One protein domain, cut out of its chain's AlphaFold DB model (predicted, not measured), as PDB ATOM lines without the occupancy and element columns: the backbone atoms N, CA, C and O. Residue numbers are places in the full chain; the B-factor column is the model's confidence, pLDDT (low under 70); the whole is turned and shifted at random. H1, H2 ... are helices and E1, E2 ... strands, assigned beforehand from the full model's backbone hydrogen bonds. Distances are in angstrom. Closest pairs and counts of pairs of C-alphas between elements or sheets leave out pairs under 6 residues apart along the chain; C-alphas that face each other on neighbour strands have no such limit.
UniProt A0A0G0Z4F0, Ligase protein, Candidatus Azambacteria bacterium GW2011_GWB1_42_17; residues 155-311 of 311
ATOM      1  N   LYS A 155      18.554  -2.365  11.418       94.19
ATOM      2  CA  LYS A 155      19.874  -2.348  12.044       94.19
ATOM      3  C   LYS A 155      19.770  -2.815  13.498       94.19
ATOM      4  O   LYS A 155      19.397  -2.047  14.384       94.19
ATOM      5  N   ILE A 156      20.095  -4.081  13.737       94.94
ATOM      6  CA  ILE A 156      20.078  -4.684  15.074       94.94
ATOM      7  C   ILE A 156      21.235  -4.125  15.912       94.94
ATOM      8  O   ILE A 156      22.355  -3.980  15.424       94.94
ATOM      9  N   ASP A 157      20.965  -3.786  17.176       93.06
ATOM     10  CA  ASP A 157      21.982  -3.291  18.111       93.06
ATOM     11  C   ASP A 157      22.480  -4.428  19.014       93.06
ATOM     12  O   ASP A 157      21.907  -4.718  20.071       93.06
ATOM     13  N   GLY A 158      23.539  -5.104  18.567       95.31
ATOM     14  CA  GLY A 158      24.143  -6.237  19.256       95.31
ATOM     15  C   GLY A 158      25.660  -6.283  19.074       95.31
ATOM     16  O   GLY A 158      26.366  -5.278  19.217       95.31
ATOM     17  N   LEU A 159      26.179  -7.481  18.817       97.06
ATOM     18  CA  LEU A 159      27.564  -7.697  18.433       97.06
ATOM     19  C   LEU A 159      27.629  -8.343  17.049       97.06
ATOM     20  O   LEU A 159      27.150  -9.465  16.878       97.06
ATOM     21  N   LYS A 160      28.314  -7.682  16.109       97.62
ATOM     22  CA  LYS A 160      28.651  -8.262  14.803       97.62
ATOM     23  C   LYS A 160      29.469  -9.545  14.966       97.62
ATOM     24  O   LYS A 160      30.548  -9.529  15.579       97.62
ATOM     25  N   ILE A 161      28.963 -10.624  14.381       98.50
ATOM     26  CA  ILE A 161      29.534 -11.972  14.389       98.50
ATOM     27  C   ILE A 161      29.832 -12.430  12.963       98.50
ATOM     28  O   ILE A 161      29.101 -12.113  12.028       98.50
ATOM     29  N   ILE A 162      30.919 -13.180  12.817       98.69
ATOM     30  CA  ILE A 162      31.348 -13.789  11.561       98.69
ATOM     31  C   ILE A 162      31.385 -15.292  11.789       98.69
ATOM     32  O   ILE A 162      32.051 -15.749  12.721       98.69
ATOM     33  N   LEU A 163      30.676 -16.056  10.965       98.81
ATOM     34  CA  LEU A 163      30.538 -17.502  11.098       98.81
ATOM     35  C   LEU A 163      31.127 -18.188   9.869       98.81
ATOM     36  O   LEU A 163      30.689 -17.964   8.747       98.81
ATOM     37  N   THR A 164      32.130 -19.032  10.081       98.62
ATOM     38  CA  THR A 164      32.754 -19.847   9.042       98.62
ATOM     39  C   THR A 164      32.209 -21.266   9.112       98.62
ATOM     40  O   THR A 164      32.329 -21.938  10.144       98.62
ATOM     41  N   TYR A 165      31.693 -21.737   7.983       98.38
ATOM     42  CA  TYR A 165      31.262 -23.108   7.769       98.38
ATOM     43  C   TYR A 165      32.146 -23.780   6.723       98.38
ATOM     44  O   TYR A 165      32.534 -23.164   5.728       98.38
ATOM     45  N   LYS A 166      32.467 -25.053   6.954       97.12
ATOM     46  CA  LYS A 166      33.168 -25.908   5.992       97.12
ATOM     47  C   LYS A 166      32.376 -27.179   5.781       97.12
ATOM     48  O   LYS A 166      32.025 -27.835   6.759       97.12
ATOM     49  N   ASN A 167      32.109 -27.530   4.527       95.56
ATOM     50  CA  ASN A 167      31.263 -28.672   4.179       95.56
ATOM     51  C   ASN A 167      29.909 -28.662   4.929       95.56
ATOM     52  O   ASN A 167      29.403 -29.702   5.339       95.56
ATOM     53  N   GLY A 168      29.346 -27.471   5.154       95.69
ATOM     54  CA  GLY A 168      28.117 -27.261   5.919       95.69
ATOM     55  C   GLY A 168      28.278 -27.270   7.442       95.69
ATOM     56  O   GLY A 168      27.317 -26.955   8.123       95.69
ATOM     57  N   ILE A 169      29.453 -27.564   8.006       97.69
ATOM     58  CA  ILE A 169      29.657 -27.659   9.463       97.69
ATOM     59  C   ILE A 169      30.242 -26.365  10.030       97.69
ATOM     60  O   ILE A 169      31.188 -25.814   9.464       97.69
ATOM     61  N   PHE A 170      29.713 -25.891  11.160       98.31
ATOM     62  CA  PHE A 170      30.200 -24.704  11.856       98.31
ATOM     63  C   PHE A 170      31.574 -24.969  12.471       98.31
ATOM     64  O   PHE A 170      31.705 -25.719  13.438       98.31
ATOM     65  N   VAL A 171      32.613 -24.334  11.924       97.56
ATOM     66  CA  VAL A 171      34.000 -24.583  12.350       97.56
ATOM     67  C   VAL A 171      34.616 -23.431  13.127       97.56
ATOM     68  O   VAL A 171      35.573 -23.648  13.866       97.56
ATOM     69  N   ARG A 172      34.127 -22.199  12.939       98.12
ATOM     70  CA  ARG A 172      34.696 -21.027  13.609       98.12
ATOM     71  C   ARG A 172      33.721 -19.868  13.653       98.12
ATOM     72  O   ARG A 172      33.165 -19.496  12.626       98.12
ATOM     73  N   GLY A 173      33.611 -19.233  14.811       98.25
ATOM     74  CA  GLY A 173      32.908 -17.973  14.985       98.25
ATOM     75  C   GLY A 173      33.823 -16.890  15.551       98.25
ATOM     76  O   GLY A 173      34.585 -17.145  16.485       98.25
ATOM     77  N   ALA A 174      33.760 -15.683  14.994       98.44
ATOM     78  CA  ALA A 174      34.638 -14.582  15.370       98.44
ATOM     79  C   ALA A 174      33.888 -13.262  15.589       98.44
ATOM     80  O   ALA A 174      32.855 -12.998  14.976       98.44
ATOM     81  N   THR A 175      34.439 -12.407  16.453       98.25
ATOM     82  CA  THR A 175      34.002 -11.007  16.575       98.25
ATOM     83  C   THR A 175      34.568 -10.156  15.437       98.25
ATOM     84  O   THR A 175      35.616 -10.476  14.879       98.25
ATOM     85  N   ARG A 176      33.950  -9.009  15.130       97.50
ATOM     86  CA  ARG A 176      34.512  -8.050  14.156       97.50
ATOM     87  C   ARG A 176      35.927  -7.572  14.518       97.50
ATOM     88  O   ARG A 176      36.779  -7.448  13.640       97.50
ATOM     89  N   GLY A 177      36.160  -7.250  15.793       95.50
ATOM     90  CA  GLY A 177      37.386  -6.592  16.251       95.50
ATOM     91  C   GLY A 177      37.655  -5.278  15.506       95.50
ATOM     92  O   GLY A 177      36.779  -4.414  15.440       95.50
ATOM     93  N   ASN A 178      38.853  -5.127  14.938       95.88
ATOM     94  CA  ASN A 178      39.249  -3.916  14.201       95.88
ATOM     95  C   ASN A 178      38.892  -3.944  12.701       95.88
ATOM     96  O   ASN A 178      39.298  -3.054  11.956       95.88
ATOM     97  N   GLY A 179      38.169  -4.967  12.242       96.12
ATOM     98  CA  GLY A 179      37.839  -5.153  10.831       96.12
ATOM     99  C   GLY A 179      38.758  -6.132  10.093       96.12
ATOM    100  O   GLY A 179      38.349  -6.711   9.096       96.12
ATOM    101  N   LEU A 180      39.979  -6.349  10.586       97.25
ATOM    102  CA  LEU A 180      40.955  -7.294  10.024       97.25
ATOM    103  C   LEU A 180      41.224  -8.465  10.969       97.25
ATOM    104  O   LEU A 180      41.422  -9.592  10.527       97.25
ATOM    105  N   VAL A 181      41.234  -8.191  12.272       98.12
ATOM    106  CA  VAL A 181      41.490  -9.164  13.327       98.12
ATOM    107  C   VAL A 181      40.392  -9.066  14.378       98.12
ATOM    108  O   VAL A 181      40.142  -7.993  14.934       98.12
ATOM    109  N   GLY A 182      39.769 -10.207  14.649       97.75
ATOM    110  CA  GLY A 182      38.773 -10.434  15.687       97.75
ATOM    111  C   GLY A 182      39.249 -11.390  16.777       97.75
ATOM    112  O   GLY A 182      40.427 -11.742  16.869       97.75
ATOM    113  N   GLU A 183      38.300 -11.830  17.595       98.19
ATOM    114  CA  GLU A 183      38.487 -12.830  18.653       98.19
ATOM    115  C   GLU A 183      37.690 -14.093  18.327       98.19
ATOM    116  O   GLU A 183      36.534 -13.987  17.917       98.19
ATOM    117  N   ASP A 184      38.285 -15.267  18.543       97.75
ATOM    118  CA  ASP A 184      37.623 -16.565  18.405       97.75
ATOM    119  C   ASP A 184      36.638 -16.799  19.556       97.75
ATOM    120  O   ASP A 184      37.022 -17.143  20.678       97.75
ATOM    121  N   ILE A 185      35.351 -16.674  19.255       96.94
ATOM    122  CA  ILE A 185      34.248 -16.891  20.193       96.94
ATOM    123  C   ILE A 185      33.408 -18.115  19.798       96.94
ATOM    124  O   ILE A 185      32.232 -18.191  20.145       96.94
ATOM    125  N   THR A 186      34.012 -19.101  19.121       96.62
ATOM    126  CA  THR A 186      33.321 -20.272  18.544       96.62
ATOM    127  C   THR A 186      32.451 -21.010  19.562       96.62
ATOM    128  O   THR A 186      31.241 -21.091  19.364       96.62
ATOM    129  N   GLU A 187      33.008 -21.461  20.695       95.06
ATOM    130  CA  GLU A 187      32.205 -22.190  21.700       95.06
ATOM    131  C   GLU A 187      31.085 -21.344  22.309       95.06
ATOM    132  O   GLU A 187      30.059 -21.892  22.685       95.06
ATOM    133  N   ASN A 188      31.235 -20.018  22.369       95.75
ATOM    134  CA  ASN A 188      30.188 -19.147  22.904       95.75
ATOM    135  C   ASN A 188      29.047 -19.014  21.891       95.75
ATOM    136  O   ASN A 188      27.879 -19.034  22.271       95.75
ATOM    137  N   LEU A 189      29.371 -18.940  20.599       97.00
ATOM    138  CA  LEU A 189      28.385 -18.898  19.519       97.00
ATOM    139  C   LEU A 189      27.669 -20.236  19.321       97.00
ATOM    140  O   LEU A 189      26.479 -20.226  19.024       97.00
ATOM    141  N   LYS A 190      28.326 -21.377  19.580       96.06
ATOM    142  CA  LYS A 190      27.657 -22.693  19.609       96.06
ATOM    143  C   LYS A 190      26.502 -22.746  20.615       96.06
ATOM    144  O   LYS A 190      25.554 -23.499  20.415       96.06
ATOM    145  N   THR A 191      26.545 -21.935  21.675       95.31
ATOM    146  CA  THR A 191      25.461 -21.879  22.670       95.31
ATOM    147  C   THR A 191      24.209 -21.150  22.167       95.31
ATOM    148  O   THR A 191      23.128 -21.328  22.729       95.31
ATOM    149  N   ILE A 192      24.321 -20.354  21.097       96.44
ATOM    150  CA  ILE A 192      23.196 -19.622  20.510       96.44
ATOM    151  C   ILE A 192      22.372 -20.580  19.651       96.44
ATOM    152  O   ILE A 192      22.836 -21.100  18.634       96.44
ATOM    153  N   GLN A 193      21.123 -20.804  20.053       95.38
ATOM    154  CA  GLN A 193      20.258 -21.802  19.421       95.38
ATOM    155  C   GLN A 193      19.834 -21.426  17.995       95.38
ATOM    156  O   GLN A 193      19.655 -22.305  17.160       95.38
ATOM    157  N   SER A 194      19.743 -20.136  17.671       97.31
ATOM    158  CA  SER A 194      19.449 -19.651  16.314       97.31
ATOM    159  C   SER A 194      20.609 -19.819  15.321       97.31
ATOM    160  O   SER A 194      20.408 -19.606  14.127       97.31
ATOM    161  N   ILE A 195      21.811 -20.196  15.778       98.19
ATOM    162  CA  ILE A 195      22.967 -20.468  14.910       98.19
ATOM    163  C   ILE A 195      23.018 -21.972  14.606       98.19
ATOM    164  O   ILE A 195      23.202 -22.762  15.538       98.19
ATOM    165  N   PRO A 196      22.869 -22.428  13.351       97.56
ATOM    166  CA  PRO A 196      22.993 -23.845  13.003       97.56
ATOM    167  C   PRO A 196      24.423 -24.369  13.237       97.56
ATOM    168  O   PRO A 196      25.380 -23.682  12.891       97.56
ATOM    169  N   LEU A 197      24.598 -25.570  13.815       97.38
ATOM    170  CA  LEU A 197      25.921 -26.231  13.817       97.38
ATOM    171  C   LEU A 197      26.206 -26.937  12.486       97.38
ATOM    172  O   LEU A 197      27.366 -27.108  12.126       97.38
ATOM    173  N   SER A 198      25.150 -27.307  11.761       97.00
ATOM    174  CA  SER A 198      25.192 -27.896  10.429       97.00
ATOM    175  C   SER A 198      24.171 -27.187   9.542       97.00
ATOM    176  O   SER A 198      23.070 -26.884  10.000       97.00
ATOM    177  N   LEU A 199      24.550 -26.870   8.309       96.75
ATOM    178  CA  LEU A 199      23.688 -26.246   7.310       96.75
ATOM    179  C   LEU A 199      22.914 -27.306   6.527       96.75
ATOM    180  O   LEU A 199      23.384 -28.426   6.327       96.75
ATOM    181  N   ASN A 200      21.788 -26.899   5.944       93.75
ATOM    182  CA  ASN A 200      20.981 -27.765   5.075       93.75
ATOM    183  C   ASN A 200      21.710 -28.205   3.789       93.75
ATOM    184  O   ASN A 200      21.275 -29.132   3.105       93.75
ATOM    185  N   LYS A 201      22.814 -27.534   3.431       93.25
ATOM    186  CA  LYS A 201      23.652 -27.841   2.265       93.25
ATOM    187  C   LYS A 201      25.117 -27.964   2.693       93.25
ATOM    188  O   LYS A 201      25.621 -27.169   3.485       93.25
ATOM    189  N   LYS A 202      25.828 -28.931   2.112       93.56
ATOM    190  CA  LYS A 202      27.263 -29.162   2.339       93.56
ATOM    191  C   LYS A 202      28.113 -28.168   1.545       93.56
ATOM    192  O   LYS A 202      28.562 -28.472   0.443       93.56
ATOM    193  N   ILE A 203      28.288 -26.966   2.088       94.25
ATOM    194  CA  ILE A 203      28.977 -25.856   1.415       94.25
ATOM    195  C   ILE A 203      30.033 -25.199   2.306       94.25
ATOM    196  O   ILE A 203      29.942 -25.232   3.534       94.25
ATOM    197  N   ASP A 204      31.028 -24.585   1.671       96.06
ATOM    198  CA  ASP A 204      31.996 -23.709   2.329       96.06
ATOM    199  C   ASP A 204      31.503 -22.266   2.212       96.06
ATOM    200  O   ASP A 204      31.412 -21.724   1.104       96.06
ATOM    201  N   ILE A 205      31.186 -21.651   3.351       97.56
ATOM    202  CA  ILE A 205      30.608 -20.308   3.398       97.56
ATOM    203  C   ILE A 205      31.094 -19.537   4.628       97.56
ATOM    204  O   ILE A 205      31.288 -20.107   5.707       97.56
ATOM    205  N   ILE A 206      31.297 -18.232   4.466       98.50
ATOM    206  CA  ILE A 206      31.471 -17.276   5.557       98.50
ATOM    207  C   ILE A 206      30.274 -16.340   5.525       98.50
ATOM    208  O   ILE A 206      30.040 -15.676   4.518       98.50
ATOM    209  N   VAL A 207      29.534 -16.304   6.628       98.62
ATOM    210  CA  VAL A 207      28.361 -15.443   6.784       98.62
ATOM    211  C   VAL A 207      28.552 -14.472   7.934       98.62
ATOM    212  O   VAL A 207      29.315 -14.717   8.876       98.62
ATOM    213  N   VAL A 208      27.815 -13.378   7.864       98.50
ATOM    214  CA  VAL A 208      27.879 -12.256   8.781       98.50
ATOM    215  C   VAL A 208      26.499 -12.016   9.370       98.50
ATOM    216  O   VAL A 208      25.471 -12.082   8.695       98.50
ATOM    217  N   GLY A 209      26.482 -11.734  10.665       98.19
ATOM    218  CA  GLY A 209      25.255 -11.454  11.382       98.19
ATOM    219  C   GLY A 209      25.470 -10.597  12.612       98.19
ATOM    220  O   GLY A 209      26.580 -10.156  12.913       98.19
ATOM    221  N   GLU A 210      24.394 -10.428  13.367       98.38
ATOM    222  CA  GLU A 210      24.383  -9.761  14.659       98.38
ATOM    223  C   GLU A 210      23.885 -10.742  15.722       98.38
ATOM    224  O   GLU A 210      22.786 -11.291  15.605       98.38
ATOM    225  N   ALA A 211      24.666 -10.940  16.783       98.19
ATOM    226  CA  ALA A 211      24.193 -11.581  18.002       98.19
ATOM    227  C   ALA A 211      23.641 -10.526  18.959       98.19
ATOM    228  O   ALA A 211      24.311  -9.539  19.270       98.19
ATOM    229  N   TRP A 212      22.427 -10.731  19.451       97.31
ATOM    230  CA  TRP A 212      21.694  -9.722  20.203       97.31
ATOM    231  C   TRP A 212      20.963 -10.328  21.405       97.31
ATOM    232  O   TRP A 212      20.873 -11.544  21.575       97.31
ATOM    233  N   MET A 213      20.481  -9.449  22.282       95.38
ATOM    234  CA  MET A 213      19.789  -9.811  23.516       95.38
ATOM    235  C   MET A 213      18.449  -9.086  23.592       95.38
ATOM    236  O   MET A 213      18.373  -7.881  23.338       95.38
ATOM    237  N   LYS A 214      17.396  -9.810  23.979       93.94
ATOM    238  CA  LYS A 214      16.076  -9.226  24.231       93.94
ATOM    239  C   LYS A 214      16.112  -8.293  25.456       93.94
ATOM    240  O   LYS A 214      16.915  -8.454  26.375       93.94
ATOM    241  N   LYS A 215      15.241  -7.278  25.474       93.69
ATOM    242  CA  LYS A 215      15.219  -6.254  26.542       93.69
ATOM    243  C   LYS A 215      14.830  -6.820  27.915       93.69
ATOM    244  O   LYS A 215      15.334  -6.358  28.934       93.69
ATOM    245  N   ASP A 216      13.946  -7.807  27.941       94.12
ATOM    246  CA  ASP A 216      13.538  -8.536  29.145       94.12
ATOM    247  C   ASP A 216      14.684  -9.375  29.733       94.12
ATOM    248  O   ASP A 216      14.885  -9.379  30.949       94.12
ATOM    249  N   GLU A 217      15.502 -10.000  28.884       94.25
ATOM    250  CA  GLU A 217      16.701 -10.725  29.314       94.25
ATOM    251  C   GLU A 217      17.746  -9.791  29.941       94.25
ATOM    252  O   GLU A 217      18.319 -10.127  30.979       94.25
ATOM    253  N   LEU A 218      17.927  -8.575  29.407       95.25
ATOM    254  CA  LEU A 218      18.758  -7.551  30.058       95.25
ATOM    255  C   LEU A 218      18.247  -7.228  31.472       95.25
ATOM    256  O   LEU A 218      19.041  -7.167  32.413       95.25
ATOM    257  N   ALA A 219      16.936  -7.032  31.633       95.19
ATOM    258  CA  ALA A 219      16.338  -6.730  32.932       95.19
ATOM    259  C   ALA A 219      16.541  -7.883  33.933       95.19
ATOM    260  O   ALA A 219      16.938  -7.646  35.078       95.19
ATOM    261  N   ARG A 220      16.342  -9.135  33.494       95.75
ATOM    262  CA  ARG A 220      16.613 -10.334  34.303       95.75
ATOM    263  C   ARG A 220      18.076 -10.387  34.745       95.75
ATOM    264  O   ARG A 220      18.352 -10.544  35.934       95.75
ATOM    265  N   ILE A 221      19.002 -10.209  33.806       93.38
ATOM    266  CA  ILE A 221      20.443 -10.243  34.059       93.38
ATOM    267  C   ILE A 221      20.860  -9.147  35.042       93.38
ATOM    268  O   ILE A 221      21.609  -9.422  35.977       93.38
ATOM    269  N   ASN A 222      20.381  -7.917  34.865       96.19
ATOM    270  CA  ASN A 222      20.727  -6.822  35.767       96.19
ATOM    271  C   ASN A 222      20.220  -7.075  37.191       96.19
ATOM    272  O   ASN A 222      20.956  -6.823  38.139       96.19
ATOM    273  N   LYS A 223      19.039  -7.685  37.354       96.44
ATOM    274  CA  LYS A 223      18.537  -8.108  38.671       96.44
ATOM    275  C   LYS A 223      19.426  -9.169  39.331       96.44
ATOM    276  O   LYS A 223      19.583  -9.177  40.549       96.44
ATOM    277  N   GLU A 224      19.999 -10.090  38.559       93.56
ATOM    278  CA  GLU A 224      20.951 -11.085  39.076       93.56
ATOM    279  C   GLU A 224      22.294 -10.457  39.463       93.56
ATOM    280  O   GLU A 224      22.866 -10.825  40.487       93.56
ATOM    281  N   ARG A 225      22.780  -9.501  38.665       94.19
ATOM    282  CA  ARG A 225      24.028  -8.765  38.914       94.19
ATOM    283  C   ARG A 225      23.921  -7.871  40.145       94.19
ATOM    284  O   ARG A 225      24.806  -7.915  40.993       94.19
ATOM    285  N   GLU A 226      22.806  -7.161  40.299       96.50
ATOM    286  CA  GLU A 226      22.507  -6.334  41.475       96.50
ATOM    287  C   GLU A 226      22.566  -7.151  42.770       96.50
ATOM    288  O   GLU A 226      23.254  -6.773  43.716       96.50
ATOM    289  N   LYS A 227      21.936  -8.334  42.787       96.38
ATOM    290  CA  LYS A 227      21.980  -9.257  43.935       96.38
ATOM    291  C   LYS A 227      23.393  -9.722  44.297       96.38
ATOM    292  O   LYS A 227      23.627 -10.094  45.442       96.38
ATOM    293  N   LYS A 228      24.310  -9.740  43.328       94.81
ATOM    294  CA  LYS A 228      25.720 -10.118  43.504       94.81
ATOM    295  C   LYS A 228      26.636  -8.915  43.763       94.81
ATOM    296  O   LYS A 228      27.835  -9.109  43.920       94.81
ATOM    297  N   GLY A 229      26.100  -7.691  43.788       95.38
ATOM    298  CA  GLY A 229      26.897  -6.465  43.892       95.38
ATOM    299  C   GLY A 229      27.755  -6.175  42.652       95.38
ATOM    300  O   GLY A 229      28.739  -5.446  42.738       95.38
ATOM    301  N   GLU A 230      27.417  -6.753  41.498       93.25
ATOM    302  CA  GLU A 230      28.123  -6.538  40.234       93.25
ATOM    303  C   GLU A 230      27.590  -5.299  39.499       93.25
ATOM    304  O   GLU A 230      26.399  -4.987  39.542       93.25
ATOM    305  N   ALA A 231      28.454  -4.625  38.732       93.50
ATOM    306  CA  ALA A 231      28.054  -3.480  37.915       93.50
ATOM    307  C   ALA A 231      26.996  -3.864  36.867       93.50
ATOM    308  O   ALA A 231      27.179  -4.827  36.118       93.50
ATOM    309  N   LEU A 232      25.912  -3.096  36.768       95.19
ATOM    310  CA  LEU A 232      24.836  -3.346  35.806       95.19
ATOM    311  C   LEU A 232      25.287  -3.085  34.363       95.19
ATOM    312  O   LEU A 232      26.141  -2.239  34.098       95.19
ATOM    313  N   PHE A 233      24.677  -3.786  33.410       94.56
ATOM    314  CA  PHE A 233      24.823  -3.450  31.999       94.56
ATOM    315  C   PHE A 233      23.946  -2.251  31.645       94.56
ATOM    316  O   PHE A 233      22.764  -2.212  31.988       94.56
ATOM    317  N   ALA A 234      24.518  -1.303  30.900       93.69
ATOM    318  CA  ALA A 234      23.825  -0.085  30.486       93.69
ATOM    319  C   ALA A 234      22.754  -0.321  29.403       93.69
ATOM    320  O   ALA A 234      21.742   0.372  29.374       93.69
ATOM    321  N   ASN A 235      22.979  -1.271  28.491       94.62
ATOM    322  CA  ASN A 235      22.083  -1.570  27.373       94.62
ATOM    323  C   ASN A 235      22.256  -3.025  26.892       94.62
ATOM    324  O   ASN A 235      23.178  -3.732  27.317       94.62
ATOM    325  N   THR A 236      21.361  -3.473  26.005       94.25
ATOM    326  CA  THR A 236      21.337  -4.841  25.454       94.25
ATOM    327  C   THR A 236      22.596  -5.162  24.660       94.25
ATOM    328  O   THR A 236      23.106  -6.274  24.759       94.25
ATOM    329  N   ARG A 237      23.144  -4.181  23.937       94.06
ATOM    330  CA  ARG A 237      24.380  -4.317  23.160       94.06
ATOM    331  C   ARG A 237      25.575  -4.674  24.043       94.06
ATOM    332  O   ARG A 237      26.271  -5.655  23.789       94.06
ATOM    333  N   ASN A 238      25.784  -3.919  25.120       92.62
ATOM    334  CA  ASN A 238      26.865  -4.145  26.077       92.62
ATOM    335  C   ASN A 238      26.697  -5.485  26.797       92.62
ATOM    336  O   ASN A 238      27.679  -6.195  27.006       92.62
ATOM    337  N   ALA A 239      25.458  -5.850  27.138       93.44
ATOM    338  CA  ALA A 239      25.165  -7.145  27.737       93.44
ATOM    339  C   ALA A 239      25.445  -8.305  26.770       93.44
ATOM    340  O   ALA A 239      26.085  -9.276  27.169       93.44
ATOM    341  N   ALA A 240      25.038  -8.203  25.500       94.44
ATOM    342  CA  ALA A 240      25.318  -9.207  24.473       94.44
ATOM    343  C   ALA A 240      26.826  -9.351  24.221       94.44
ATOM    344  O   ALA A 240      27.364 -10.457  24.288       94.44
ATOM    345  N   ALA A 241      27.535  -8.233  24.032       92.69
ATOM    346  CA  ALA A 241      28.979  -8.230  23.829       92.69
ATOM    347  C   ALA A 241      29.739  -8.812  25.034       92.69
ATOM    348  O   ALA A 241      30.620  -9.655  24.865       92.69
ATOM    349  N   GLY A 242      29.369  -8.412  26.253       92.06
ATOM    350  CA  GLY A 242      29.953  -8.944  27.484       92.06
ATOM    351  C   GLY A 242      29.655 -10.431  27.693       92.06
ATOM    352  O   GLY A 242      30.504 -11.153  28.211       92.06
ATOM    353  N   SER A 243      28.483 -10.896  27.255       92.81
ATOM    354  CA  SER A 243      28.076 -12.307  27.307       92.81
ATOM    355  C   SER A 243      28.886 -13.169  26.339       92.81
ATOM    356  O   SER A 243      29.383 -14.223  26.722       92.81
ATOM    357  N   LEU A 244      29.092 -12.700  25.107       93.62
ATOM    358  CA  LEU A 244      29.895 -13.414  24.109       93.62
ATOM    359  C   LEU A 244      31.393 -13.399  24.392       93.62
ATOM    360  O   LEU A 244      32.116 -14.218  23.836       93.62
ATOM    361  N   ARG A 245      31.856 -12.513  25.272       92.19
ATOM    362  CA  ARG A 245      33.245 -12.456  25.738       92.19
ATOM    363  C   ARG A 245      33.436 -13.081  27.122       92.19
ATOM    364  O   ARG A 245      34.422 -12.797  27.795       92.19
ATOM    365  N   GLN A 246      32.515 -13.942  27.558       92.19
ATOM    366  CA  GLN A 246      32.734 -14.777  28.738       92.19
ATOM    367  C   GLN A 246      33.698 -15.912  28.406       92.19
ATOM    368  O   GLN A 246      33.540 -16.599  27.400       92.19
ATOM    369  N   LEU A 247      34.700 -16.109  29.259       91.31
ATOM    370  CA  LEU A 247      35.666 -17.194  29.106       91.31
ATOM    371  C   LEU A 247      35.044 -18.573  29.342       91.31
ATOM    372  O   LEU A 247      35.493 -19.550  28.748       91.31
ATOM    373  N   ASP A 248      34.013 -18.631  30.185       91.50
ATOM    374  CA  ASP A 248      33.175 -19.807  30.387       91.50
ATOM    375  C   ASP A 248      31.946 -19.742  29.454       91.50
ATOM    376  O   ASP A 248      31.056 -18.899  29.660       91.50
ATOM    377  N   PRO A 249      31.857 -20.623  28.441       88.50
ATOM    378  CA  PRO A 249      30.710 -20.697  27.541       88.50
ATOM    379  C   PRO A 249      29.386 -20.994  28.254       88.50
ATOM    380  O   PRO A 249      28.335 -20.573  27.773       88.50
ATOM    381  N   LYS A 250      29.399 -21.658  29.419       89.69
ATOM    382  CA  LYS A 250      28.181 -21.934  30.202       89.69
ATOM    383  C   LYS A 250      27.547 -20.638  30.698       89.69
ATOM    384  O   LYS A 250      26.320 -20.513  30.730       89.69
ATOM    385  N   ILE A 251      28.368 -19.628  31.003       88.50
ATOM    386  CA  ILE A 251      27.864 -18.289  31.311       88.50
ATOM    387  C   ILE A 251      27.213 -17.700  30.065       88.50
ATOM    388  O   ILE A 251      26.098 -17.211  30.190       88.50
ATOM    389  N   ALA A 252      27.838 -17.771  28.886       88.31
ATOM    390  CA  ALA A 252      27.250 -17.264  27.641       88.31
ATOM    391  C   ALA A 252      25.906 -17.944  27.311       88.31
ATOM    392  O   ALA A 252      24.927 -17.250  27.031       88.31
ATOM    393  N   ALA A 253      25.817 -19.269  27.466       90.12
ATOM    394  CA  ALA A 253      24.591 -20.043  27.261       90.12
ATOM    395  C   ALA A 253      23.429 -19.542  28.139       90.12
ATOM    396  O   ALA A 253      22.301 -19.378  27.674       90.12
ATOM    397  N   SER A 254      23.707 -19.209  29.407       90.56
ATOM    398  CA  SER A 254      22.694 -18.706  30.352       90.56
ATOM    399  C   SER A 254      22.101 -17.333  29.986       90.56
ATOM    400  O   SER A 254      21.111 -16.899  30.583       90.56
ATOM    401  N   ARG A 255      22.705 -16.628  29.019       90.81
ATOM    402  CA  ARG A 255      22.334 -15.261  28.613       90.81
ATOM    403  C   ARG A 255      21.290 -15.231  27.507       90.81
ATOM    404  O   ARG A 255      20.837 -14.143  27.173       90.81
ATOM    405  N   ARG A 256      20.908 -16.404  26.979       91.94
ATOM    406  CA  ARG A 256      19.806 -16.581  26.018       91.94
ATOM    407  C   ARG A 256      19.893 -15.601  24.848       91.94
ATOM    408  O   ARG A 256      18.919 -14.937  24.497       91.94
ATOM    409  N   LEU A 257      21.096 -15.478  24.293       96.31
ATOM    410  CA  LEU A 257      21.317 -14.661  23.109       96.31
ATOM    411  C   LEU A 257      20.603 -15.281  21.907       96.31
ATOM    412  O   LEU A 257      20.394 -16.493  21.843       96.31
ATOM    413  N   ASP A 258      20.270 -14.425  20.956       97.38
ATOM    414  CA  ASP A 258      19.679 -14.773  19.669       97.38
ATOM    415  C   ASP A 258      20.544 -14.147  18.562       97.38
ATOM    416  O   ASP A 258      21.451 -13.352  18.840       97.38
ATOM    417  N   SER A 259      20.304 -14.504  17.306       98.25
ATOM    418  CA  SER A 259      21.089 -14.007  16.177       98.25
ATOM    419  C   SER A 259      20.240 -13.760  14.943       98.25
ATOM    420  O   SER A 259      19.335 -14.534  14.648       98.25
ATOM    421  N   PHE A 260      20.597 -12.737  14.173       98.56
ATOM    422  CA  PHE A 260      20.162 -12.601  12.783       98.56
ATOM    423  C   PHE A 260      21.377 -12.613  11.864       98.56
ATOM    424  O   PHE A 260      22.343 -11.907  12.140       98.56
ATOM    425  N   ILE A 261      21.326 -13.405  10.798       98.62
ATOM    426  CA  ILE A 261      22.335 -13.423   9.733       98.62
ATOM    427  C   ILE A 261      21.778 -12.630   8.556       98.62
ATOM    428  O   ILE A 261      20.583 -12.733   8.274       98.62
ATOM    429  N   TYR A 262      22.615 -11.806   7.935       97.88
ATOM    430  CA  TYR A 262      22.168 -10.836   6.936       97.88
ATOM    431  C   TYR A 262      23.132 -10.656   5.760       97.88
ATOM    432  O   TYR A 262      22.799  -9.920   4.845       97.88
ATOM    433  N   ASP A 263      24.323 -11.261   5.774       97.62
ATOM    434  CA  ASP A 263      25.321 -11.048   4.714       97.62
ATOM    435  C   ASP A 263      26.235 -12.284   4.546       97.62
ATOM    436  O   ASP A 263      26.424 -13.070   5.486       97.62
ATOM    437  N   ILE A 264      26.777 -12.484   3.351       97.38
ATOM    438  CA  ILE A 264      27.626 -13.580   2.894       97.38
ATOM    439  C   ILE A 264      28.932 -12.965   2.383       97.38
ATOM    440  O   ILE A 264      29.087 -12.615   1.216       97.38
ATOM    441  N   ASP A 265      29.941 -12.937   3.252       96.00
ATOM    442  CA  ASP A 265      31.287 -12.476   2.894       96.00
ATOM    443  C   ASP A 265      31.941 -13.340   1.807       96.00
ATOM    444  O   ASP A 265      32.731 -12.860   0.991       96.00
ATOM    445  N   LEU A 266      31.701 -14.652   1.863       95.56
ATOM    446  CA  LEU A 266      32.320 -15.612   0.959       95.56
ATOM    447  C   LEU A 266      31.421 -16.825   0.776       95.56
ATOM    448  O   LEU A 266      31.153 -17.550   1.730       95.56
ATOM    449  N   LEU A 267      31.072 -17.117  -0.471       94.69
ATOM    450  CA  LEU A 267      30.467 -18.377  -0.881       94.69
ATOM    451  C   LEU A 267      31.368 -19.043  -1.915       94.69
ATOM    452  O   LEU A 267      31.523 -18.534  -3.030       94.69
ATOM    453  N   LYS A 268      31.970 -20.185  -1.561       90.12
ATOM    454  CA  LYS A 268      32.793 -20.914  -2.529       90.12
ATOM    455  C   LYS A 268      31.910 -21.508  -3.632       90.12
ATOM    456  O   LYS A 268      30.915 -22.160  -3.305       90.12
ATOM    457  N   PRO A 269      32.276 -21.339  -4.916       78.50
ATOM    458  CA  PRO A 269      31.527 -21.927  -6.016       78.50
ATOM    459  C   PRO A 269      31.455 -23.449  -5.882       78.50
ATOM    460  O   PRO A 269      32.465 -24.113  -5.649       78.50
ATOM    461  N   THR A 270      30.265 -24.002  -6.078       73.00
ATOM    462  CA  THR A 270      30.058 -25.436  -6.310       73.00
ATOM    463  C   THR A 270      29.379 -25.603  -7.666       73.00
ATOM    464  O   THR A 270      28.820 -24.648  -8.200       73.00
ATOM    465  N   THR A 271      29.399 -26.806  -8.244       62.22
ATOM    466  CA  THR A 271      28.769 -27.072  -9.553       62.22
ATOM    467  C   THR A 271      27.274 -26.738  -9.604       62.22
ATOM    468  O   THR A 271      26.748 -26.554 -10.694       62.22
ATOM    469  N   ASN A 272      26.604 -26.640  -8.447       64.38
ATOM    470  CA  ASN A 272      25.150 -26.497  -8.339       64.38
ATOM    471  C   ASN A 272      24.693 -25.233  -7.581       64.38
ATOM    472  O   ASN A 272      23.492 -25.078  -7.372       64.38
ATOM    473  N   ASN A 273      25.602 -24.347  -7.154       65.75
ATOM    474  CA  ASN A 273      25.225 -23.128  -6.433       65.75
ATOM    475  C   ASN A 273      25.449 -21.892  -7.300       65.75
ATOM    476  O   ASN A 273      26.588 -21.509  -7.569       65.75
ATOM    477  N   GLN A 274      24.353 -21.239  -7.677       72.62
ATOM    478  CA  GLN A 274      24.399 -19.890  -8.220       72.62
ATOM    479  C   GLN A 274      24.681 -18.907  -7.075       72.62
ATOM    480  O   GLN A 274      24.091 -19.020  -6.000       72.62
ATOM    481  N   GLN A 275      25.619 -17.983  -7.284       85.31
ATOM    482  CA  GLN A 275      25.832 -16.891  -6.337       85.31
ATOM    483  C   GLN A 275      24.631 -15.937  -6.393       85.31
ATOM    484  O   GLN A 275      24.162 -15.654  -7.501       85.31
ATOM    485  N   PRO A 276      24.134 -15.457  -5.239       92.12
ATOM    486  CA  PRO A 276      23.091 -14.445  -5.227       92.12
ATOM    487  C   PRO A 276      23.606 -13.185  -5.927       92.12
ATOM    488  O   PRO A 276      24.770 -12.803  -5.791       92.12
ATOM    489  N   THR A 277      22.741 -12.573  -6.722       91.19
ATOM    490  CA  THR A 277      23.033 -11.352  -7.484       91.19
ATOM    491  C   THR A 277      22.435 -10.113  -6.832       91.19
ATOM    492  O   THR A 277      22.826  -8.991  -7.152       91.19
ATOM    493  N   THR A 278      21.518 -10.309  -5.882       94.12
ATOM    494  CA  THR A 278      20.912  -9.253  -5.075       94.12
ATOM    495  C   THR A 278      20.964  -9.601  -3.589       94.12
ATOM    496  O   THR A 278      20.997 -10.771  -3.214       94.12
ATOM    497  N   GLN A 279      20.893  -8.575  -2.738       96.38
ATOM    498  CA  GLN A 279      20.805  -8.755  -1.287       96.38
ATOM    499  C   GLN A 279      19.558  -9.560  -0.878       96.38
ATOM    500  O   GLN A 279      19.602 -10.324   0.074       96.38
ATOM    501  N   ASP A 280      18.435  -9.419  -1.586       96.38
ATOM    502  CA  ASP A 280      17.211 -10.170  -1.270       96.38
ATOM    503  C   ASP A 280      17.373 -11.675  -1.555       96.38
ATOM    504  O   ASP A 280      17.051 -12.509  -0.709       96.38
ATOM    505  N   GLU A 281      17.985 -12.026  -2.695       96.12
ATOM    506  CA  GLU A 281      18.365 -13.412  -3.014       96.12
ATOM    507  C   GLU A 281      19.346 -13.986  -1.986       96.12
ATOM    508  O   GLU A 281      19.288 -15.168  -1.646       96.12
ATOM    509  N   GLU A 282      20.246 -13.150  -1.476       96.94
ATOM    510  CA  GLU A 282      21.207 -13.530  -0.452       96.94
ATOM    511  C   GLU A 282      20.532 -13.869   0.881       96.94
ATOM    512  O   GLU A 282      20.789 -14.925   1.468       96.94
ATOM    513  N   LEU A 283      19.609 -13.015   1.326       97.88
ATOM    514  CA  LEU A 283      18.787 -13.250   2.509       97.88
ATOM    515  C   LEU A 283      17.927 -14.513   2.365       97.88
ATOM    516  O   LEU A 283      17.764 -15.257   3.337       97.88
ATOM    517  N   GLU A 284      17.401 -14.798   1.174       96.25
ATOM    518  CA  GLU A 284      16.644 -16.027   0.935       96.25
ATOM    519  C   GLU A 284      17.551 -17.267   0.952       96.25
ATOM    520  O   GLU A 284      17.240 -18.248   1.629       96.25
ATOM    521  N   LEU A 285      18.736 -17.201   0.336       96.19
ATOM    522  CA  LEU A 285      19.726 -18.275   0.425       96.19
ATOM    523  C   LEU A 285      20.123 -18.557   1.882       96.19
ATOM    524  O   LEU A 285      20.222 -19.717   2.287       96.19
ATOM    525  N   LEU A 286      20.315 -17.522   2.703       97.81
ATOM    526  CA  LEU A 286      20.600 -17.682   4.130       97.81
ATOM    527  C   LEU A 286      19.476 -18.440   4.857       97.81
ATOM    528  O   LEU A 286      19.764 -19.324   5.670       97.81
ATOM    529  N   ARG A 287      18.203 -18.161   4.542       97.00
ATOM    530  CA  ARG A 287      17.063 -18.920   5.089       97.00
ATOM    531  C   ARG A 287      17.077 -20.373   4.638       97.00
ATOM    532  O   ARG A 287      16.931 -21.261   5.477       97.00
ATOM    533  N   GLU A 288      17.297 -20.631   3.349       95.62
ATOM    534  CA  GLU A 288      17.392 -21.997   2.817       95.62
ATOM    535  C   GLU A 288      18.487 -22.815   3.507       95.62
ATOM    536  O   GLU A 288      18.340 -24.022   3.706       95.62
ATOM    537  N   LEU A 289      19.590 -22.167   3.889       96.00
ATOM    538  CA  LEU A 289      20.707 -22.793   4.596       96.00
ATOM    539  C   LEU A 289      20.420 -23.068   6.080       96.00
ATOM    540  O   LEU A 289      21.203 -23.779   6.712       96.00
ATOM    541  N   GLY A 290      19.302 -22.568   6.613       97.00
ATOM    542  CA  GLY A 290      18.862 -22.784   7.991       97.00
ATOM    543  C   GLY A 290      19.200 -21.640   8.949       97.00
ATOM    544  O   GLY A 290      19.051 -21.798  10.163       97.00
ATOM    545  N   PHE A 291      19.654 -20.488   8.445       98.50
ATOM    546  CA  PHE A 291      19.905 -19.324   9.288       98.50
ATOM    547  C   PHE A 291      18.625 -18.562   9.614       98.50
ATOM    548  O   PHE A 291      17.683 -18.471   8.826       98.50
ATOM    549  N   LYS A 292      18.633 -17.922  10.784       98.44
ATOM    550  CA  LYS A 292      17.613 -16.948  11.151       98.44
ATOM    551  C   LYS A 292      17.898 -15.613  10.479       98.44
ATOM    552  O   LYS A 292      18.862 -14.934  10.822       98.44
ATOM    553  N   VAL A 293      17.020 -15.226   9.563       98.19
ATOM    554  CA  VAL A 293      17.041 -13.930   8.877       98.19
ATOM    555  C   VAL A 293      15.920 -13.054   9.420       98.19
ATOM    556  O   VAL A 293      14.826 -13.540   9.713       98.19
ATOM    557  N   ASN A 294      16.174 -11.755   9.567       96.88
ATOM    558  CA  ASN A 294      15.166 -10.841  10.087       96.88
ATOM    559  C   ASN A 294      13.966 -10.746   9.114       96.88
ATOM    560  O   ASN A 294      14.169 -10.466   7.932       96.88
ATOM    561  N   PRO A 295      12.713 -10.965   9.562       94.75
ATOM    562  CA  PRO A 295      11.552 -11.032   8.665       94.75
ATOM    563  C   PRO A 295      11.043  -9.660   8.187       94.75
ATOM    564  O   PRO A 295      10.120  -9.588   7.368       94.75
ATOM    565  N   TYR A 296      11.603  -8.561   8.700       94.38
ATOM    566  CA  TYR A 296      11.156  -7.199   8.402       94.38
ATOM    567  C   TYR A 296      11.898  -6.545   7.227       94.38
ATOM    568  O   TYR A 296      11.614  -5.385   6.912       94.38
ATOM    569  N   HIS A 297      12.809  -7.267   6.562       94.81
ATOM    570  CA  HIS A 297      13.473  -6.750   5.369       94.81
ATOM    571  C   HIS A 297      12.500  -6.575   4.202       94.81
ATOM    572  O   HIS A 297      11.533  -7.331   4.090       94.81
ATOM    573  N   ARG A 298      12.730  -5.590   3.332       94.44
ATOM    574  CA  ARG A 298      12.010  -5.466   2.051       94.44
ATOM    575  C   ARG A 298      12.885  -4.803   1.001       94.44
ATOM    576  O   ARG A 298      13.672  -3.917   1.337       94.44
ATOM    577  N   VAL A 299      12.637  -5.148  -0.253       96.25
ATOM    578  CA  VAL A 299      13.126  -4.406  -1.413       96.25
ATOM    579  C   VAL A 299      12.246  -3.177  -1.629       96.25
ATOM    580  O   VAL A 299      11.029  -3.301  -1.713       96.25
ATOM    581  N   CYS A 300      12.875  -2.008  -1.693       95.25
ATOM    582  CA  CYS A 300      12.266  -0.736  -2.054       95.25
ATOM    583  C   CYS A 300      12.834  -0.274  -3.400       95.25
ATOM    584  O   CYS A 300      14.046  -0.321  -3.612       95.25
ATOM    585  N   GLU A 301      11.999   0.248  -4.288       92.94
ATOM    586  CA  GLU A 301      12.431   0.714  -5.612       92.94
ATOM    587  C   GLU A 301      13.152   2.069  -5.556       92.94
ATOM    588  O   GLU A 301      13.886   2.437  -6.469       92.94
ATOM    589  N   ASN A 302      12.927   2.858  -4.503       90.50
ATOM    590  CA  ASN A 302      13.495   4.198  -4.366       90.50
ATOM    591  C   ASN A 302      13.498   4.687  -2.908       90.50
ATOM    592  O   ASN A 302      12.810   4.141  -2.046       90.50
ATOM    593  N   VAL A 303      14.242   5.767  -2.634       91.56
ATOM    594  CA  VAL A 303      14.297   6.386  -1.296       91.56
ATOM    595  C   VAL A 303      12.927   6.852  -0.793       91.56
ATOM    596  O   VAL A 303      12.679   6.774   0.408       91.56
ATOM    597  N   SER A 304      12.014   7.297  -1.660       90.12
ATOM    598  CA  SER A 304      10.673   7.716  -1.224       90.12
ATOM    599  C   SER A 304       9.901   6.560  -0.582       90.12
ATOM    600  O   SER A 304       9.254   6.750   0.447       90.12
ATOM    601  N   GLU A 305      10.022   5.352  -1.136       93.06
ATOM    602  CA  GLU A 305       9.442   4.146  -0.547       93.06
ATOM    603  C   GLU A 305      10.099   3.798   0.798       93.06
ATOM    604  O   GLU A 305       9.390   3.503   1.761       93.06
ATOM    605  N   ILE A 306      11.428   3.930   0.919       93.12
ATOM    606  CA  ILE A 306      12.134   3.770   2.205       93.12
ATOM    607  C   ILE A 306      11.558   4.730   3.255       93.12
ATOM    608  O   ILE A 306      11.186   4.305   4.347       93.12
ATOM    609  N   LEU A 307      11.438   6.017   2.914       90.44
ATOM    610  CA  LEU A 307      10.947   7.055   3.823       90.44
ATOM    611  C   LEU A 307       9.498   6.816   4.254       90.44
ATOM    612  O   LEU A 307       9.173   7.025   5.420       90.44
ATOM    613  N   SER A 308       8.645   6.327   3.349       89.19
ATOM    614  CA  SER A 308       7.245   6.013   3.665       89.19
ATOM    615  C   SER A 308       7.087   4.952   4.762       89.19
ATOM    616  O   SER A 308       6.051   4.889   5.414       89.19
ATOM    617  N   ARG A 309       8.130   4.144   4.989       81.50
ATOM    618  CA  ARG A 309       8.153   3.054   5.972       81.50
ATOM    619  C   ARG A 309       8.806   3.424   7.299       81.50
ATOM    620  O   ARG A 309       8.709   2.652   8.247       81.50
ATOM    621  N   MET A 310       9.506   4.555   7.362       75.50
ATOM    622  CA  MET A 310      10.124   5.047   8.599       75.50
ATOM    623  C   MET A 310       9.123   5.781   9.510       75.50
ATOM    624  O   MET A 310       9.497   6.138  10.628       75.50
ATOM    625  N   GLY A 311       7.896   6.024   9.025       54.56
ATOM    626  CA  GLY A 311       6.801   6.699   9.734       54.56
ATOM    627  C   GLY A 311       5.918   5.769  10.552       54.56
ATOM    628  O   GLY A 311       5.632   4.649  10.076       54.56
TER     629      GLY A 311
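This is residues 155 to 311 of the 311 residues of the protein "Ligase protein" of Candidatus Azambacteria bacterium GW2011_GWB1_42_17 (UniProt A0A0G0Z4F0). A strongly twisted sheet of four strands, E2, E1, E4 and E5, makes the core, with H3 packed near one end of E1 and E4, and H5 packed on E5 at the edge. From the H3 end, H2 reaches away as an arm, and E6 with H6 makes a tail that leads away from the core to the end of the chain. The printed part has 157 residues, with six named helices and six named strands in the order E1 E2 E3 H1 E4 H2 H3 H4 E5 H5 E6 H6. The sheet is antiparallel throughout, and the class is mixed, helices and strands. The whole is compact, with a radius of gyration of the C-alphas of 17.2 A and spans of 56 by 42 by 27 A.

E1, residues 159 to 166, begins with C-alpha 159 at (27.564, -7.697, 18.433) and is 22.8 A long. E2 is residues 169 to 175, 18.6 A, E3 181 to 183 and H1 186 to 190. E4, residues 205 to 212, is 21.8 A long. H2, residues 215 to 227, is 18.9 A long and ends with C-alpha 227 at (21.980, -9.257, 43.935). H3 is residues 236 to 244, 12.2 A, and H4 249 to 253. E5, residues 258 to 267, is 23.5 A long and bends by 61 degrees at residue 263. H5 is residues 279 to 288, 14.3 A, and E6 298 to 300. H6, residues 303 to 309, ends with C-alpha 309 at (8.153, 3.054, 5.972).

E1 and E2 form a hairpin, at 152 degrees, with N 164 and O 172 within hydrogen-bond range at 2.8 A. E1 and E4 are antiparallel at 150 degrees, with N 161 and O 209 at 2.8 A. E4 and E5 are antiparallel at 157 degrees, with N 210 and O 260 at 2.8 A. E3 and E6 pair with no named strand; the closest C-alphas of E2 and E3, Thr 175 and Gly 182, are 4.9 A apart. H1 is on the sheet at a height of 7.0 A. H3 is on it at 7.9 A, with the closest C-alphas to E4, Trp 212 and Ala 240, 5.6 A apart. H5 is on it too, its Leu 283 C-alpha 6.1 A from that of Tyr 262 in E5. H3 and H5 make two layers with the sheet, helices on one face. H2 only just touches H3, with residues 215 to 218 alone and 3 pairs of C-alphas within 8 A, the closest Leu 218 and Thr 236 at 5.9 A. H4 touches H1, C-alphas of Pro 249 and Asn 188 being closest at 4.9 A. H6 is apart from H5. Every O i to N i+4 pair is within hydrogen-bond range in H1, H2, H3, H4 and H5; H6 has 2 of 3.

The C-alphas of Gly 229 and Thr 271 are farthest apart, at 57.3 A. The printed part has no cut. The links H1 to E4 and E5 to H5 are long. Residues 271 to 273 and 311 have pLDDT under 70.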